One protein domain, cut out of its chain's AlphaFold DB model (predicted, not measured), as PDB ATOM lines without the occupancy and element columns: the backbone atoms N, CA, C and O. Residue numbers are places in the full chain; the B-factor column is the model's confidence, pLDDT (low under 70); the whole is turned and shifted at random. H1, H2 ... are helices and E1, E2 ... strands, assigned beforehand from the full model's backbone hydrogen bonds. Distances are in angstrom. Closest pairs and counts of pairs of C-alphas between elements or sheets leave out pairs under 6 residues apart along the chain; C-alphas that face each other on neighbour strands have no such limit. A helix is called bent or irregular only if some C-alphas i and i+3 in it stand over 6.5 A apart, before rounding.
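Overview. This is residues 941 to 1073 of the 1078 residues of the protein "Ion_trans domain-containing protein" of Fistulifera solaris (UniProt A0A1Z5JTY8). A twisted sheet of five strands makes the core, with the long helix H2 running over one face and H3 and H4 packed on the opposite face. The short helix H1 packs by the end of the sheet where E2 lies, and residues 1027 to 1032, between H4 and E3, stick out as a loop. The printed part has 133 residues with four named helices and five named strands, in the order H1 H2 E1 E2 H3 H4 E3 E4 E5; the sheet's order is E2 E1 E5 E4 E3, all antiparallel. The class is mixed, helices and strands. The whole is compact, with a radius of gyration of the C-alphas of 15.4 A, yet elongated, spanning 52 by 32 by 28 A.

Along the chain. H1, residues 941 to 947, begins at C-alpha 941 at (131.063, 111.902, 91.145); it is irregular, but only just, with C-alphas 941 and 944 6.8 A apart. H2, residues 957 to 974, is 25.7 A long. E1, residues 980 to 986, and E2, residues 992 to 994, come next. H3 is residues 997 to 1003, and H4, residues 1008 to 1024, is 24.8 A long, beginning at C-alpha 1008 at (119.859, 93.162, 95.573). E3 is residues 1035 to 1041, E4, residues 1048 to 1059, is 34.1 A long, and E5, residues 1062 to 1072, is 33.1 A long and ends at C-alpha 1072 at (138.966, 81.384, 97.949).

Arrangement. E3, E4 and E5 form a meander, each strand the antiparallel neighbour of the one before; N 1038 and O 1052 are 2.9 A apart, and N 1053 and O 1067 2.8 A. E5 pairs with E1 through N 983 and O 1066, 2.9 A, and the hairpin E1 and E2 has N 984 and O 993 at 2.8 A. There are three layers, helices on both faces of a sheet: H1 and H2 on one face, H3 and H4 on the other. H2 runs along the strands, at 12 degrees to E1 on the local plane; their closest C-alphas are those of Ser 974 and Val 980, 4.9 A. H3 runs across, at 65 degrees to E5 on the local plane, with Phe 998 and Ala 1068 closest, C-alphas 5.8 A apart. H4 runs slantwise, at 42 degrees to E4 on the local plane, with C-alphas of Leu 1022 and Leu 1056 closest, 6.0 A. H1 comes closest to E2 at the C-alphas of Val 943 and Phe 993, 6.2 A, and is apart from H2. Every O i to N i+4 pair is within hydrogen-bond range in H3 and H4, 13 of 14 in H2, and 0 of 3 in H1, where 3 of 4 O i to N i+3 pairs are.

Size, cuts and confidence. The two C-alphas farthest apart are those of Gly 953 and Thr 1045, 52.2 A. The printed part has no cut and no long link. The mean pLDDT of the printed part is 70.6, and 60 residues are under 70, among them 941 to 966 and 1025 to 1034.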
ATOM      1  N   ASN A 941     131.584 110.563  91.458       50.53
ATOM      2  CA  ASN A 941     131.063 111.902  91.145       50.53
ATOM      3  C   ASN A 941     129.995 112.414  92.139       50.53
ATOM      4  O   ASN A 941     129.752 113.619  92.214       50.53
ATOM      5  N   GLY A 942     129.350 111.524  92.902       51.78
ATOM      6  CA  GLY A 942     128.380 111.883  93.938       51.78
ATOM      7  C   GLY A 942     128.977 112.295  95.292       51.78
ATOM      8  O   GLY A 942     128.371 113.116  95.976       51.78
ATOM      9  N   VAL A 943     130.173 111.814  95.665       54.31
ATOM     10  CA  VAL A 943     130.742 111.980  97.026       54.31
ATOM     11  C   VAL A 943     130.912 113.455  97.416       54.31
ATOM     12  O   VAL A 943     130.731 113.815  98.576       54.31
ATOM     13  N   GLY A 944     131.189 114.333  96.447       55.69
ATOM     14  CA  GLY A 944     131.281 115.778  96.682       55.69
ATOM     15  C   GLY A 944     129.976 116.427  97.165       55.69
ATOM     16  O   GLY A 944     130.034 117.446  97.844       55.69
ATOM     17  N   LYS A 945     128.805 115.836  96.891       53.16
ATOM     18  CA  LYS A 945     127.495 116.395  97.284       53.16
ATOM     19  C   LYS A 945     127.175 116.208  98.769       53.16
ATOM     20  O   LYS A 945     126.395 116.981  99.319       53.16
ATOM     21  N   LEU A 946     127.839 115.264  99.444       52.47
ATOM     22  CA  LEU A 946     127.791 115.125 100.907       52.47
ATOM     23  C   LEU A 946     128.346 116.364 101.640       52.47
ATOM     24  O   LEU A 946     128.105 116.538 102.834       52.47
ATOM     25  N   LEU A 947     129.082 117.240 100.943       50.34
ATOM     26  CA  LEU A 947     129.615 118.487 101.498       50.34
ATOM     27  C   LEU A 947     128.569 119.609 101.560       50.34
ATOM     28  O   LEU A 947     128.591 120.396 102.506       50.34
ATOM     29  N   ASP A 948     127.659 119.681 100.584       52.34
ATOM     30  CA  ASP A 948     126.737 120.816 100.418       52.34
ATOM     31  C   ASP A 948     125.589 120.819 101.447       52.34
ATOM     32  O   ASP A 948     125.073 121.877 101.808       52.34
ATOM     33  N   ASN A 949     125.207 119.645 101.961       46.34
ATOM     34  CA  ASN A 949     124.006 119.462 102.786       46.34
ATOM     35  C   ASN A 949     124.204 119.676 104.304       46.34
ATOM     36  O   ASN A 949     123.283 119.411 105.077       46.34
ATOM     37  N   SER A 950     125.366 120.148 104.781       40.81
ATOM     38  CA  SER A 950     125.627 120.253 106.231       40.81
ATOM     39  C   SER A 950     126.447 121.495 106.631       40.81
ATOM     40  O   SER A 950     127.498 121.735 106.037       40.81
ATOM     41  N   PRO A 951     126.068 122.266 107.676       38.66
ATOM     42  CA  PRO A 951     126.726 123.532 108.032       38.66
ATOM     43  C   PRO A 951     128.210 123.360 108.412       38.66
ATOM     44  O   PRO A 951     128.579 122.441 109.139       38.66
ATOM     45  N   GLY A 952     129.068 124.233 107.871       42.56
ATOM     46  CA  GLY A 952     130.511 123.986 107.748       42.56
ATOM     47  C   GLY A 952     131.425 124.459 108.890       42.56
ATOM     48  O   GLY A 952     131.037 125.198 109.791       42.56
ATOM     49  N   GLY A 953     132.695 124.050 108.794       48.62
ATOM     50  CA  GLY A 953     133.809 124.471 109.651       48.62
ATOM     51  C   GLY A 953     135.106 123.740 109.269       48.62
ATOM     52  O   GLY A 953     135.056 122.562 108.914       48.62
ATOM     53  N   SER A 954     136.269 124.401 109.358       50.78
ATOM     54  CA  SER A 954     137.530 123.931 108.729       50.78
ATOM     55  C   SER A 954     138.129 122.636 109.299       50.78
ATOM     56  O   SER A 954     139.156 122.159 108.828       50.78
ATOM     57  N   ARG A 955     137.505 122.036 110.320       50.31
ATOM     58  CA  ARG A 955     137.872 120.704 110.829       50.31
ATOM     59  C   ARG A 955     137.386 119.571 109.908       50.31
ATOM     60  O   ARG A 955     137.725 118.418 110.157       50.31
ATOM     61  N   ARG A 956     136.579 119.880 108.881       50.59
ATOM     62  CA  ARG A 956     136.066 118.912 107.896       50.59
ATOM     63  C   ARG A 956     137.014 118.640 106.737       50.59
ATOM     64  O   ARG A 956     137.071 117.498 106.301       50.59
ATOM     65  N   ASP A 957     137.775 119.625 106.276       53.72
ATOM     66  CA  ASP A 957     138.684 119.452 105.129       53.72
ATOM     67  C   ASP A 957     139.781 118.419 105.470       53.72
ATOM     68  O   ASP A 957     140.079 117.506 104.700       53.72
ATOM     69  N   ASP A 958     140.247 118.468 106.721       58.91
ATOM     70  CA  ASP A 958     141.090 117.480 107.408       58.91
ATOM     71  C   ASP A 958     140.513 116.051 107.449       58.91
ATOM     72  O   ASP A 958     141.269 115.085 107.590       58.91
ATOM     73  N   VAL A 959     139.186 115.902 107.411       58.88
ATOM     74  CA  VAL A 959     138.485 114.607 107.379       58.88
ATOM     75  C   VAL A 959     138.281 114.171 105.931       58.88
ATOM     76  O   VAL A 959     138.564 113.022 105.607       58.88
ATOM     77  N   LEU A 960     137.896 115.087 105.041       57.03
ATOM     78  CA  LEU A 960     137.715 114.824 103.615       57.03
ATOM     79  C   LEU A 960     139.008 114.313 102.962       57.03
ATOM     80  O   LEU A 960     138.983 113.287 102.286       57.03
ATOM     81  N   HIS A 961     140.153 114.946 103.239       61.97
ATOM     82  CA  HIS A 961     141.455 114.465 102.762       61.97
ATOM     83  C   HIS A 961     141.806 113.061 103.282       61.97
ATOM     84  O   HIS A 961     142.426 112.284 102.556       61.97
ATOM     85  N   ARG A 962     141.380 112.698 104.501       64.62
ATOM     86  CA  ARG A 962     141.536 111.330 105.027       64.62
ATOM     87  C   ARG A 962     140.617 110.338 104.317       64.62
ATOM     88  O   ARG A 962     141.087 109.267 103.953       64.62
ATOM     89  N   ILE A 963     139.352 110.693 104.080       67.75
ATOM     90  CA  ILE A 963     138.399 109.850 103.340       67.75
ATOM     91  C   ILE A 963     138.934 109.569 101.933       67.75
ATOM     92  O   ILE A 963     139.082 108.406 101.572       67.75
ATOM     93  N   CYS A 964     139.302 110.607 101.175       67.88
ATOM     94  CA  CYS A 964     139.876 110.445  99.837       67.88
ATOM     95  C   CYS A 964     141.138 109.570  99.859       67.88
ATOM     96  O   CYS A 964     141.228 108.635  99.071       67.88
ATOM     97  N   GLY A 965     142.055 109.789 100.811       69.69
ATOM     98  CA  GLY A 965     143.257 108.963 100.958       69.69
ATOM     99  C   GLY A 965     142.970 107.485 101.269       69.69
ATOM    100  O   GLY A 965     143.651 106.610 100.740       69.69
ATOM    101  N   TYR A 966     141.948 107.172 102.076       68.19
ATOM    102  CA  TYR A 966     141.531 105.781 102.298       68.19
ATOM    103  C   TYR A 966     140.886 105.163 101.049       68.19
ATOM    104  O   TYR A 966     141.170 104.010 100.728       68.19
ATOM    105  N   LEU A 967     140.052 105.915 100.324       71.56
ATOM    106  CA  LEU A 967     139.415 105.441  99.091       71.56
ATOM    107  C   LEU A 967     140.437 105.196  97.971       71.56
ATOM    108  O   LEU A 967     140.359 104.171  97.301       71.56
ATOM    109  N   GLU A 968     141.449 106.056  97.832       69.88
ATOM    110  CA  GLU A 968     142.572 105.862  96.900       69.88
ATOM    111  C   GLU A 968     143.400 104.609  97.242       69.88
ATOM    112  O   GLU A 968     143.860 103.906  96.341       69.88
ATOM    113  N   VAL A 969     143.529 104.250  98.527       70.25
ATOM    114  CA  VAL A 969     144.132 102.966  98.927       70.25
ATOM    115  C   VAL A 969     143.259 101.785  98.489       70.25
ATOM    116  O   VAL A 969     143.796 100.843  97.906       70.25
ATOM    117  N   PHE A 970     141.936 101.823  98.686       69.12
ATOM    118  CA  PHE A 970     141.044 100.751  98.213       69.12
ATOM    119  C   PHE A 970     141.015 100.625  96.682       69.12
ATOM    120  O   PHE A 970     141.040  99.507  96.168       69.12
ATOM    121  N   GLU A 971     141.041 101.738  95.946       68.88
ATOM    122  CA  GLU A 971     141.201 101.741  94.486       68.88
ATOM    123  C   GLU A 971     142.559 101.162  94.061       68.88
ATOM    124  O   GLU A 971     142.621 100.361  93.133       68.88
ATOM    125  N   SER A 972     143.654 101.480  94.761       67.44
ATOM    126  CA  SER A 972     144.960 100.876  94.458       67.44
ATOM    127  C   SER A 972     144.956  99.355  94.675       67.44
ATOM    128  O   SER A 972     145.494  98.611  93.852       67.44
ATOM    129  N   LEU A 973     144.284  98.876  95.728       62.31
ATOM    130  CA  LEU A 973     144.156  97.450  96.038       62.31
ATOM    131  C   LEU A 973     143.296  96.704  95.011       62.31
ATOM    132  O   LEU A 973     143.626  95.562  94.688       62.31
ATOM    133  N   SER A 974     142.259  97.335  94.446       60.91
ATOM    134  CA  SER A 974     141.405  96.702  93.429       60.91
ATOM    135  C   SER A 974     142.129  96.440  92.100       60.91
ATOM    136  O   SER A 974     141.710  95.562  91.348       60.91
ATOM    137  N   THR A 975     143.265  97.106  91.844       56.19
ATOM    138  CA  THR A 975     144.175  96.791  90.720       56.19
ATOM    139  C   THR A 975     145.125  95.607  90.988       56.19
ATOM    140  O   THR A 975     145.906  95.221  90.116       56.19
ATOM    141  N   GLY A 976     145.086  95.031  92.195       58.28
ATOM    142  CA  GLY A 976     145.938  93.925  92.629       58.28
ATOM    143  C   GLY A 976     145.431  92.528  92.244       58.28
ATOM    144  O   GLY A 976     144.585  92.337  91.378       58.28
ATOM    145  N   ARG A 977     145.959  91.497  92.923       56.22
ATOM    146  CA  ARG A 977     145.604  90.077  92.686       56.22
ATOM    147  C   ARG A 977     144.222  89.654  93.217       56.22
ATOM    148  O   ARG A 977     143.851  88.495  93.028       56.22
ATOM    149  N   GLN A 978     143.493  90.539  93.892       61.38
ATOM    150  CA  GLN A 978     142.131  90.306  94.375       61.38
ATOM    151  C   GLN A 978     141.300  91.578  94.150       61.38
ATOM    152  O   GLN A 978     141.737  92.643  94.587       61.38
ATOM    153  N   PRO A 979     140.125  91.494  93.499       72.69
ATOM    154  CA  PRO A 979     139.225  92.632  93.389       72.69
ATOM    155  C   PRO A 979     138.615  92.949  94.759       72.69
ATOM    156  O   PRO A 979     138.219  92.050  95.503       72.69
ATOM    157  N   VAL A 980     138.526  94.240  95.072       79.69
ATOM    158  CA  VAL A 980     137.924  94.758  96.305       79.69
ATOM    159  C   VAL A 980     136.936  95.852  95.923       79.69
ATOM    160  O   VAL A 980     137.323  96.868  95.344       79.69
ATOM    161  N   GLY A 981     135.661  95.638  96.234       84.62
ATOM    162  CA  GLY A 981     134.613  96.643  96.096       84.62
ATOM    163  C   GLY A 981     134.484  97.468  97.374       84.62
ATOM    164  O   GLY A 981     134.719  96.958  98.471       84.62
ATOM    165  N   TRP A 982     134.074  98.729  97.260       86.81
ATOM    166  CA  TRP A 982     133.800  99.588  98.414       86.81
ATOM    167  C   TRP A 982     132.546 100.443  98.206       86.81
ATOM    168  O   TRP A 982     132.195 100.793  97.076       86.81
ATOM    169  N   LEU A 983     131.893 100.774  99.318       87.62
ATOM    170  CA  LEU A 983     130.663 101.556  99.400       87.62
ATOM    171  C   LEU A 983     130.704 102.453 100.648       87.62
ATOM    172  O   LEU A 983     130.969 101.977 101.746       87.62
ATOM    173  N   VAL A 984     130.399 103.737 100.502       86.00
ATOM    174  CA  VAL A 984     130.161 104.694 101.590       86.00
ATOM    175  C   VAL A 984     128.667 105.018 101.634       86.00
ATOM    176  O   VAL A 984     128.045 105.212 100.592       86.00
ATOM    177  N   CYS A 985     128.096 105.074 102.836       83.06
ATOM    178  CA  CYS A 985     126.680 105.353 103.065       83.06
ATOM    179  C   CYS A 985     126.511 106.451 104.129       83.06
ATOM    180  O   CYS A 985     127.141 106.367 105.191       83.06
ATOM    181  N   ASP A 986     125.674 107.454 103.847       78.06
ATOM    182  CA  ASP A 986     125.255 108.493 104.804       78.06
ATOM    183  C   ASP A 986     123.945 108.087 105.487       78.06
ATOM    184  O   ASP A 986     122.964 107.756 104.825       78.06
ATOM    185  N   GLN A 987     123.914 108.133 106.818       67.12
ATOM    186  CA  GLN A 987     122.717 107.830 107.599       67.12
ATOM    187  C   GLN A 987     121.542 108.789 107.315       67.12
ATOM    188  O   GLN A 987     120.388 108.382 107.443       67.12
ATOM    189  N   GLN A 988     121.797 110.066 106.998       63.31
ATOM    190  CA  GLN A 988     120.738 111.087 106.942       63.31
ATOM    191  C   GLN A 988     119.914 111.045 105.654       63.31
ATOM    192  O   GLN A 988     118.726 111.364 105.689       63.31
ATOM    193  N   THR A 989     120.524 110.650 104.537       67.62
ATOM    194  CA  THR A 989     119.849 110.518 103.235       67.62
ATOM    195  C   THR A 989     119.722 109.070 102.766       67.62
ATOM    196  O   THR A 989     118.961 108.804 101.842       67.62
ATOM    197  N   MET A 990     120.453 108.135 103.389       65.69
ATOM    198  CA  MET A 990     120.672 106.762 102.909       65.69
ATOM    199  C   MET A 990     121.322 106.687 101.513       65.69
ATOM    200  O   MET A 990     121.333 105.616 100.900       65.69
ATOM    201  N   ASP A 991     121.914 107.790 101.029       72.88
ATOM    202  CA  ASP A 991     122.655 107.826  99.767       72.88
ATOM    203  C   ASP A 991     123.877 106.898  99.811       72.88
ATOM    204  O   ASP A 991     124.613 106.825 100.802       72.88
ATOM    205  N   ARG A 992     124.116 106.217  98.687       79.25
ATOM    206  CA  ARG A 992     125.132 105.173  98.522       79.25
ATOM    207  C   ARG A 992     126.136 105.579  97.457       79.25
ATOM    208  O   ARG A 992     125.794 105.627  96.279       79.25
ATOM    209  N   PHE A 993     127.380 105.830  97.856       80.75
ATOM    210  CA  PHE A 993     128.462 106.211  96.947       80.75
ATOM    211  C   PHE A 993     129.562 105.159  96.961       80.75
ATOM    212  O   PHE A 993     130.138 104.883  98.010       80.75
ATOM    213  N   GLY A 994     129.879 104.569  95.816       78.12
ATOM    214  CA  GLY A 994     130.791 103.433  95.758       78.12
ATOM    215  C   GLY A 994     131.399 103.198  94.386       78.12
ATOM    216  O   GLY A 994     131.223 103.977  93.447       78.12
ATOM    217  N   ASN A 995     132.118 102.086  94.283       79.50
ATOM    218  CA  ASN A 995     132.504 101.500  93.007       79.50
ATOM    219  C   ASN A 995     131.485 100.402  92.646       79.50
ATOM    220  O   ASN A 995     131.110  99.619  93.521       79.50
ATOM    221  N   GLN A 996     131.077 100.312  91.375       76.62
ATOM    222  CA  GLN A 996     130.161  99.276  90.867       76.62
ATOM    223  C   GLN A 996     130.632  97.851  91.228       76.62
ATOM    224  O   GLN A 996     129.806  97.003  91.564       76.62
ATOM    225  N   LEU A 997     131.953  97.633  91.332       77.81
ATOM    226  CA  LEU A 997     132.572  96.402  91.846       77.81
ATOM    227  C   LEU A 997     132.002  95.919  93.195       77.81
ATOM    228  O   LEU A 997     132.013  94.721  93.458       77.81
ATOM    229  N   PHE A 998     131.510  96.804  94.073       85.81
ATOM    230  CA  PHE A 998     130.872  96.390  95.333       85.81
ATOM    231  C   PHE A 998     129.576  95.609  95.083       85.81
ATOM    232  O   PHE A 998     129.322  94.604  95.746       85.81
ATOM    233  N   GLN A 999     128.778  96.051  94.112       83.31
ATOM    234  CA  GLN A 999     127.523  95.412  93.730       83.31
ATOM    235  C   GLN A 999     127.777  94.170  92.867       83.31
ATOM    236  O   GLN A 999     127.186  93.126  93.135       83.31
ATOM    237  N   GLU A1000     128.715  94.232  91.917       82.38
ATOM    238  CA  GLU A1000     129.113  93.081  91.089       82.38
ATOM    239  C   GLU A1000     129.645  91.908  91.931       82.38
ATOM    240  O   GLU A1000     129.200  90.772  91.760       82.38
ATOM    241  N   LEU A1001     130.552  92.171  92.883       82.81
ATOM    242  CA  LEU A1001     131.081  91.140  93.788       82.81
ATOM    243  C   LEU A1001     130.009  90.577  94.729       82.81
ATOM    244  O   LEU A1001     130.121  89.429  95.157       82.81
ATOM    245  N   ALA A1002     128.984  91.366  95.062       83.00
ATOM    246  CA  ALA A1002     127.899  90.932  95.930       83.00
ATOM    247  C   ALA A1002     126.839  90.092  95.200       83.00
ATOM    248  O   ALA A1002     126.362  89.111  95.770       83.00
ATOM    249  N   HIS A1003     126.509  90.421  93.948       81.06
ATOM    250  CA  HIS A1003     125.384  89.836  93.205       81.06
ATOM    251  C   HIS A1003     125.504  88.311  92.984       81.06
ATOM    252  O   HIS A1003     124.497  87.614  92.894       81.06
ATOM    253  N   GLY A1004     126.727  87.761  92.975       71.50
ATOM    254  CA  GLY A1004     126.975  86.309  92.923       71.50
ATOM    255  C   GLY A1004     126.706  85.541  94.232       71.50
ATOM    256  O   GLY A1004     126.806  84.315  94.258       71.50
ATOM    257  N   PHE A1005     126.387  86.242  95.325       83.19
ATOM    258  CA  PHE A1005     126.195  85.678  96.669       83.19
ATOM    259  C   PHE A1005     124.876  86.143  97.307       83.19
ATOM    260  O   PHE A1005     124.182  85.351  97.943       83.19
ATOM    261  N   LEU A1006     124.521  87.416  97.114       83.50
ATOM    262  CA  LEU A1006     123.355  88.097  97.672       83.50
ATOM    263  C   LEU A1006     122.563  88.772  96.547       83.50
ATOM    264  O   LEU A1006     123.126  89.523  95.754       83.50
ATOM    265  N   GLY A1007     121.250  88.557  96.506       80.06
ATOM    266  CA  GLY A1007     120.349  89.342  95.664       80.06
ATOM    267  C   GLY A1007     120.258  90.792  96.152       80.06
ATOM    268  O   GLY A1007     120.497  91.072  97.326       80.06
ATOM    269  N   ASN A1008     119.867  91.719  95.275       78.50
ATOM    270  CA  ASN A1008     119.859  93.162  95.573       78.50
ATOM    271  C   ASN A1008     119.072  93.518  96.859       78.50
ATOM    272  O   ASN A1008     119.506  94.374  97.627       78.50
ATOM    273  N   PHE A1009     117.963  92.822  97.140       75.31
ATOM    274  CA  PHE A1009     117.184  92.989  98.375       75.31
ATOM    275  C   PHE A1009     117.894  92.419  99.621       75.31
ATOM    276  O   PHE A1009     117.920  93.065 100.669       75.31
ATOM    277  N   GLU A1010     118.531  91.246  99.506       80.69
ATOM    278  CA  GLU A1010     119.340  90.655 100.585       80.69
ATOM    279  C   GLU A1010     120.521  91.583 100.933       80.69
ATOM    280  O   GLU A1010     120.796  91.844 102.104       80.69
ATOM    281  N   LEU A1011     121.176  92.156  99.915       85.19
ATOM    282  CA  LEU A1011     122.262  93.125 100.062       85.19
ATOM    283  C   LEU A1011     121.792  94.446 100.700       85.19
ATOM    284  O   LEU A1011     122.485  94.986 101.565       85.19
ATOM    285  N   GLN A1012     120.601  94.938 100.337       82.44
ATOM    286  CA  GLN A1012     119.978  96.118 100.951       82.44
ATOM    287  C   GLN A1012     119.759  95.936 102.457       82.44
ATOM    288  O   GLN A1012     120.137  96.815 103.241       82.44
ATOM    289  N   ALA A1013     119.190  94.796 102.860       81.94
ATOM    290  CA  ALA A1013     119.002  94.452 104.265       81.94
ATOM    291  C   ALA A1013     120.352  94.354 104.994       81.94
ATOM    292  O   ALA A1013     120.554  95.021 106.004       81.94
ATOM    293  N   VAL A1014     121.323  93.627 104.429       85.81
ATOM    294  CA  VAL A1014     122.661  93.447 105.021       85.81
ATOM    295  C   VAL A1014     123.404  94.767 105.247       85.81
ATOM    296  O   VAL A1014     123.987  94.955 106.315       85.81
ATOM    297  N   VAL A1015     123.386  95.691 104.282       86.12
ATOM    298  CA  VAL A1015     124.048  97.000 104.432       86.12
ATOM    299  C   VAL A1015     123.331  97.865 105.472       86.12
ATOM    300  O   VAL A1015     123.997  98.498 106.292       86.12
ATOM    301  N   THR A1016     121.995  97.865 105.490       82.75
ATOM    302  CA  THR A1016     121.194  98.647 106.451       82.75
ATOM    303  C   THR A1016     121.359  98.123 107.881       82.75
ATOM    304  O   THR A1016     121.652  98.904 108.789       82.75
ATOM    305  N   ASP A1017     121.282  96.803 108.073       83.88
ATOM    306  CA  ASP A1017     121.584  96.119 109.332       83.88
ATOM    307  C   ASP A1017     122.960  96.525 109.867       83.88
ATOM    308  O   ASP A1017     123.077  97.031 110.985       83.88
ATOM    309  N   MET A1018     124.014  96.309 109.067       85.94
ATOM    310  CA  MET A1018     125.388  96.559 109.497       85.94
ATOM    311  C   MET A1018     125.624  98.046 109.778       85.94
ATOM    312  O   MET A1018     126.376  98.364 110.694       85.94
ATOM    313  N   HIS A1019     124.966  98.957 109.051       81.38
ATOM    314  CA  HIS A1019     124.987 100.384 109.376       81.38
ATOM    315  C   HIS A1019     124.370 100.633 110.764       81.38
ATOM    316  O   HIS A1019     124.980 101.316 111.590       81.38
ATOM    317  N   SER A1020     123.209 100.042 111.065       78.69
ATOM    318  CA  SER A1020     122.552 100.199 112.371       78.69
ATOM    319  C   SER A1020     123.395  99.644 113.532       78.69
ATOM    320  O   SER A1020     123.562 100.325 114.546       78.69
ATOM    321  N   GLU A1021     124.032  98.476 113.361       78.56
ATOM    322  CA  GLU A1021     124.956  97.902 114.350       78.56
ATOM    323  C   GLU A1021     126.138  98.837 114.652       78.56
ATOM    324  O   GLU A1021     126.508  99.024 115.814       78.56
ATOM    325  N   LEU A1022     126.740  99.431 113.616       79.12
ATOM    326  CA  LEU A1022     127.897 100.324 113.748       79.12
ATOM    327  C   LEU A1022     127.561 101.615 114.508       79.12
ATOM    328  O   LEU A1022     128.415 102.136 115.230       79.12
ATOM    329  N   LEU A1023     126.324 102.106 114.396       71.88
ATOM    330  CA  LEU A1023     125.844 103.280 115.131       71.88
ATOM    331  C   LEU A1023     125.619 102.987 116.621       71.88
ATOM    332  O   LEU A1023     126.013 103.793 117.463       71.88
ATOM    333  N   VAL A1024     125.053 101.826 116.972       70.75
ATOM    334  CA  VAL A1024     124.825 101.432 118.381       70.75
ATOM    335  C   VAL A1024     126.145 101.302 119.159       70.75
ATOM    336  O   VAL A1024     126.199 101.584 120.356       70.75
ATOM    337  N   LEU A1025     127.238 100.939 118.482       64.19
ATOM    338  CA  LEU A1025     128.573 100.788 119.078       64.19
ATOM    339  C   LEU A1025     129.311 102.122 119.324       64.19
ATOM    340  O   LEU A1025     130.319 102.139 120.037       64.19
ATOM    341  N   ALA A1026     128.814 103.236 118.781       59.38
ATOM    342  CA  ALA A1026     129.487 104.537 118.763       59.38
ATOM    343  C   ALA A1026     129.871 105.186 120.123       59.38
ATOM    344  O   ALA A1026     130.852 105.937 120.120       59.38
ATOM    345  N   PRO A1027     129.174 104.977 121.268       48.41
ATOM    346  CA  PRO A1027     129.430 105.759 122.486       48.41
ATOM    347  C   PRO A1027     130.428 105.133 123.481       48.41
ATOM    348  O   PRO A1027     130.772 105.774 124.473       48.41
ATOM    349  N   THR A1028     130.898 103.893 123.274       47.12
ATOM    350  CA  THR A1028     131.724 103.185 124.280       47.12
ATOM    351  C   THR A1028     133.226 103.462 124.119       47.12
ATOM    352  O   THR A1028     133.923 102.875 123.293       47.12
ATOM    353  N   SER A1029     133.753 104.366 124.948       45.97
ATOM    354  CA  SER A1029     135.055 105.043 124.785       45.97
ATOM    355  C   SER A1029     136.334 104.207 124.998       45.97
ATOM    356  O   SER A1029     137.391 104.780 125.257       45.97
ATOM    357  N   ASN A1030     136.281 102.872 124.906       45.41
ATOM    358  CA  ASN A1030     137.450 102.006 125.143       45.41
ATOM    359  C   ASN A1030     137.494 100.685 124.343       45.41
ATOM    360  O   ASN A1030     138.357  99.845 124.602       45.41
ATOM    361  N   SER A1031     136.603 100.471 123.365       41.66
ATOM    362  CA  SER A1031     136.697  99.289 122.489       41.66
ATOM    363  C   SER A1031     137.696  99.500 121.345       41.66
ATOM    364  O   SER A1031     137.775 100.581 120.757       41.66
ATOM    365  N   ARG A1032     138.447  98.451 120.983       43.69
ATOM    366  CA  ARG A1032     139.274  98.443 119.763       43.69
ATOM    367  C   ARG A1032     138.366  98.445 118.529       43.69
ATOM    368  O   ARG A1032     137.377  97.725 118.524       43.69
ATOM    369  N   SER A1033     138.745  99.230 117.513       53.50
ATOM    370  CA  SER A1033     138.213  99.259 116.132       53.50
ATOM    371  C   SER A1033     136.847  98.584 115.934       53.50
ATOM    372  O   SER A1033     136.777  97.376 115.697       53.50
ATOM    373  N   GLY A1034     135.772  99.376 115.993       60.91
ATOM    374  CA  GLY A1034     134.394  98.937 115.748       60.91
ATOM    375  C   GLY A1034     134.128  98.582 114.283       60.91
ATOM    376  O   GLY A1034     133.358  99.261 113.613       60.91
ATOM    377  N   THR A1035     134.775  97.530 113.790       73.00
ATOM    378  CA  THR A1035     134.561  96.953 112.461       73.00
ATOM    379  C   THR A1035     133.649  95.736 112.595       73.00
ATOM    380  O   THR A1035     133.904  94.838 113.402       73.00
ATOM    381  N   ARG A1036     132.574  95.695 111.810       82.38
ATOM    382  CA  ARG A1036     131.667  94.549 111.690       82.38
ATOM    383  C   ARG A1036     131.975  93.776 110.422       82.38
ATOM    384  O   ARG A1036     132.214  94.379 109.386       82.38
ATOM    385  N   VAL A1037     131.957  92.450 110.500       86.06
ATOM    386  CA  VAL A1037     132.281  91.571 109.373       86.06
ATOM    387  C   VAL A1037     131.212  90.492 109.279       86.06
ATOM    388  O   VAL A1037     130.996  89.762 110.246       86.06
ATOM    389  N   ARG A1038     130.548  90.391 108.125       87.50
ATOM    390  CA  ARG A1038     129.616  89.305 107.787       87.50
ATOM    391  C   ARG A1038     130.184  88.514 106.598       87.50
ATOM    392  O   ARG A1038     130.867  89.081 105.744       87.50
ATOM    393  N   GLN A1039     129.951  87.202 106.566       88.56
ATOM    394  CA  GLN A1039     130.448  86.296 105.522       88.56
ATOM    395  C   GLN A1039     129.295  85.505 104.902       88.56
ATOM    396  O   GLN A1039     128.409  85.041 105.618       88.56
ATOM    397  N   TYR A1040     129.344  85.327 103.582       87.00
ATOM    398  CA  TYR A1040     128.291  84.716 102.776       87.00
ATOM    399  C   TYR A1040     128.902  83.660 101.841       87.00
ATOM    400  O   TYR A1040     129.768  84.008 101.034       87.00
ATOM    401  N   PRO A1041     128.520  82.373 101.944       79.88
ATOM    402  CA  PRO A1041     128.992  81.342 101.023       79.88
ATOM    403  C   PRO A1041     128.382  81.538  99.629       79.88
ATOM    404  O   PRO A1041     127.292  82.095  99.495       79.88
ATOM    405  N   ALA A1042     129.077  81.073  98.589       75.19
ATOM    406  CA  ALA A1042     128.517  81.034  97.239       75.19
ATOM    407  C   ALA A1042     127.253  80.154  97.183       75.19
ATOM    408  O   ALA A1042     127.173  79.132  97.870       75.19
ATOM    409  N   LYS A1043     126.276  80.541  96.352       66.88
ATOM    410  CA  LYS A1043     125.060  79.738  96.111       66.88
ATOM    411  C   LYS A1043     125.347  78.523  95.205       66.88
ATOM    412  O   LYS A1043     124.688  77.497  95.348       66.88
ATOM    413  N   ASP A1044     126.383  78.605  94.367       59.91
ATOM    414  CA  ASP A1044     126.955  77.487  93.603       59.91
ATOM    415  C   ASP A1044     128.135  76.808  94.324       59.91
ATOM    416  O   ASP A1044     128.751  77.360  95.232       59.91
ATOM    417  N   THR A1045     128.505  75.602  93.874       53.28
ATOM    418  CA  THR A1045     129.491  74.698  94.515       53.28
ATOM    419  C   THR A1045     130.970  75.147  94.461       53.28
ATOM    420  O   THR A1045     131.891  74.335  94.602       53.28
ATOM    421  N   SER A1046     131.241  76.447  94.314       58.88
ATOM    422  CA  SER A1046     132.573  77.028  94.514       58.88
ATOM    423  C   SER A1046     132.903  77.165  96.007       58.88
ATOM    424  O   SER A1046     132.124  77.710  96.780       58.88
ATOM    425  N   ASN A1047     134.094  76.715  96.420       68.19
ATOM    426  CA  ASN A1047     134.567  76.785  97.815       68.19
ATOM    427  C   ASN A1047     135.134  78.184  98.159       68.19
ATOM    428  O   ASN A1047     136.293  78.329  98.567       68.19
ATOM    429  N   SER A1048     134.322  79.209  97.911       77.12
ATOM    430  CA  SER A1048     134.611  80.632  98.089       77.12
ATOM    431  C   SER A1048     133.482  81.315  98.865       77.12
ATOM    432  O   SER A1048     132.335  80.862  98.871       77.12
ATOM    433  N   HIS A1049     133.814  82.408  99.550       84.94
ATOM    434  CA  HIS A1049     132.849  83.201 100.306       84.94
ATOM    435  C   HIS A1049     133.087  84.699 100.106       84.94
ATOM    436  O   HIS A1049     134.229  85.160 100.061       84.94
ATOM    437  N   LEU A1050     132.000  85.456 100.014       88.81
ATOM    438  CA  LEU A1050     132.006  86.910 100.070       88.81
ATOM    439  C   LEU A1050     132.136  87.345 101.531       88.81
ATOM    440  O   LEU A1050     131.371  86.908 102.389       88.81
ATOM    441  N   GLN A1051     133.079  88.233 101.812       89.56
ATOM    442  CA  GLN A1051     133.223  88.906 103.094       89.56
ATOM    443  C   GLN A1051     132.869  90.386 102.917       89.56
ATOM    444  O   GLN A1051     133.517  91.089 102.140       89.56
ATOM    445  N   ILE A1052     131.860  90.854 103.655       91.00
ATOM    446  CA  ILE A1052     131.494  92.272 103.745       91.00
ATOM    447  C   ILE A1052     131.957  92.789 105.106       91.00
ATOM    448  O   ILE A1052     131.543  92.278 106.148       91.00
ATOM    449  N   SER A1053     132.822  93.801 105.094       88.12
ATOM    450  CA  SER A1053     133.378  94.448 106.286       88.12
ATOM    451  C   SER A1053     132.929  95.906 106.349       88.12
ATOM    452  O   SER A1053     133.266  96.684 105.462       88.12
ATOM    453  N   GLY A1054     132.176  96.282 107.381       88.44
ATOM    454  CA  GLY A1054     131.705  97.644 107.634       88.44
ATOM    455  C   GLY A1054     132.436  98.307 108.802       88.44
ATOM    456  O   GLY A1054     132.736  97.651 109.798       88.44
ATOM    457  N   SER A1055     132.693  99.610 108.716       85.19
ATOM    458  CA  SER A1055     133.241 100.426 109.805       85.19
ATOM    459  C   SER A1055     132.616 101.818 109.800       85.19
ATOM    460  O   SER A1055     132.445 102.420 108.739       85.19
ATOM    461  N   LEU A1056     132.341 102.368 110.984       79.75
ATOM    462  CA  LEU A1056     131.993 103.781 111.110       79.75
ATOM    463  C   LEU A1056     133.232 104.633 110.778       79.75
ATOM    464  O   LEU A1056     134.340 104.320 111.220       79.75
ATOM    465  N   LEU A1057     133.042 105.680 109.977       73.06
ATOM    466  CA  LEU A1057     134.101 106.525 109.413       73.06
ATOM    467  C   LEU A1057     133.995 107.986 109.894       73.06
ATOM    468  O   LEU A1057     135.010 108.667 110.039       73.06
ATOM    469  N   SER A1058     132.785 108.456 110.208       69.19
ATOM    470  CA  SER A1058     132.530 109.734 110.881       69.19
ATOM    471  C   SER A1058     131.255 109.651 111.728       69.19
ATOM    472  O   SER A1058     130.347 108.892 111.403       69.19
ATOM    473  N   GLN A1059     131.185 110.444 112.804       64.38
ATOM    474  CA  GLN A1059     129.998 110.601 113.662       64.38
ATOM    475  C   GLN A1059     129.213 111.903 113.399       64.38
ATOM    476  O   GLN A1059     128.159 112.098 113.995       64.38
ATOM    477  N   ASN A1060     129.719 112.832 112.575       57.62
ATOM    478  CA  ASN A1060     129.003 114.073 112.245       57.62
ATOM    479  C   ASN A1060     129.509 114.724 110.927       57.62
ATOM    480  O   ASN A1060     130.479 115.491 110.965       57.62
ATOM    481  N   PRO A1061     128.886 114.456 109.758       60.75
ATOM    482  CA  PRO A1061     127.764 113.532 109.533       60.75
ATOM    483  C   PRO A1061     128.139 112.070 109.817       60.75
ATOM    484  O   PRO A1061     129.324 111.719 109.845       60.75
ATOM    485  N   THR A1062     127.132 111.237 110.066       70.62
ATOM    486  CA  THR A1062     127.269 109.804 110.340       70.62
ATOM    487  C   THR A1062     127.484 109.031 109.040       70.62
ATOM    488  O   THR A1062     126.545 108.698 108.321       70.62
ATOM    489  N   LEU A1063     128.756 108.764 108.740       78.38
ATOM    490  CA  LEU A1063     129.199 108.073 107.530       78.38
ATOM    491  C   LEU A1063     129.778 106.709 107.900       78.38
ATOM    492  O   LEU A1063     130.693 106.634 108.728       78.38
ATOM    493  N   SER A1064     129.303 105.656 107.239       85.25
ATOM    494  CA  SER A1064     129.850 104.296 107.341       85.25
ATOM    495  C   SER A1064     130.472 103.872 106.011       85.25
ATOM    496  O   SER A1064     129.910 104.150 104.951       85.25
ATOM    497  N   ILE A1065     131.616 103.185 106.065       86.56
ATOM    498  CA  ILE A1065     132.262 102.560 104.902       86.56
ATOM    499  C   ILE A1065     132.132 101.039 104.982       86.56
ATOM    500  O   ILE A1065     132.363 100.442 106.033       86.56
ATOM    501  N   PHE A1066     131.790 100.422 103.858       89.12
ATOM    502  CA  PHE A1066     131.677  98.986 103.646       89.12
ATOM    503  C   PHE A1066     132.656  98.549 102.558       89.12
ATOM    504  O   PHE A1066     132.856  99.248 101.564       89.12
ATOM    505  N   VAL A1067     133.257  97.379 102.741       88.88
ATOM    506  CA  VAL A1067     134.261  96.794 101.849       88.88
ATOM    507  C   VAL A1067     133.872  95.349 101.564       88.88
ATOM    508  O   VAL A1067     133.654  94.579 102.499       88.88
ATOM    509  N   ALA A1068     133.776  94.989 100.288       89.12
ATOM    510  CA  ALA A1068     133.401  93.665  99.802       89.12
ATOM    511  C   ALA A1068     134.602  92.986  99.125       89.12
ATOM    512  O   ALA A1068     135.230  93.567  98.238       89.12
ATOM    513  N   CYS A1069     134.917  91.755  99.526       87.50
ATOM    514  CA  CYS A1069     135.985  90.949  98.929       87.50
ATOM    515  C   CYS A1069     135.589  89.465  98.898       87.50
ATOM    516  O   CYS A1069     134.925  88.982  99.815       87.50
ATOM    517  N   VAL A1070     136.003  88.735  97.859       85.12
ATOM    518  CA  VAL A1070     135.738  87.294  97.710       85.12
ATOM    519  C   VAL A1070     136.995  86.491  98.053       85.12
ATOM    520  O   VAL A1070     138.078  86.729  97.511       85.12
ATOM    521  N   ILE A1071     136.849  85.525  98.961       79.94
ATOM    522  CA  ILE A1071     137.945  84.737  99.528       79.94
ATOM    523  C   ILE A1071     137.821  83.272  99.088       79.94
ATOM    524  O   ILE A1071     136.870  82.575  99.444       79.94
ATOM    525  N   ASP A1072     138.819  82.792  98.339       75.19
ATOM    526  CA  ASP A1072     138.966  81.384  97.949       75.19
ATOM    527  C   ASP A1072     139.621  80.568  99.074       75.19
ATOM    528  O   ASP A1072     140.813  80.742  99.349       75.19
ATOM    529  N   ASN A1073     138.934  79.558  99.621       60.44
ATOM    530  CA  ASN A1073     139.522  78.663 100.635       60.44
ATOM    531  C   ASN A1073     140.714  77.821 100.116       60.44
ATOM    532  O   ASN A1073     141.376  77.138 100.893       60.44
TER     533      ASN A1073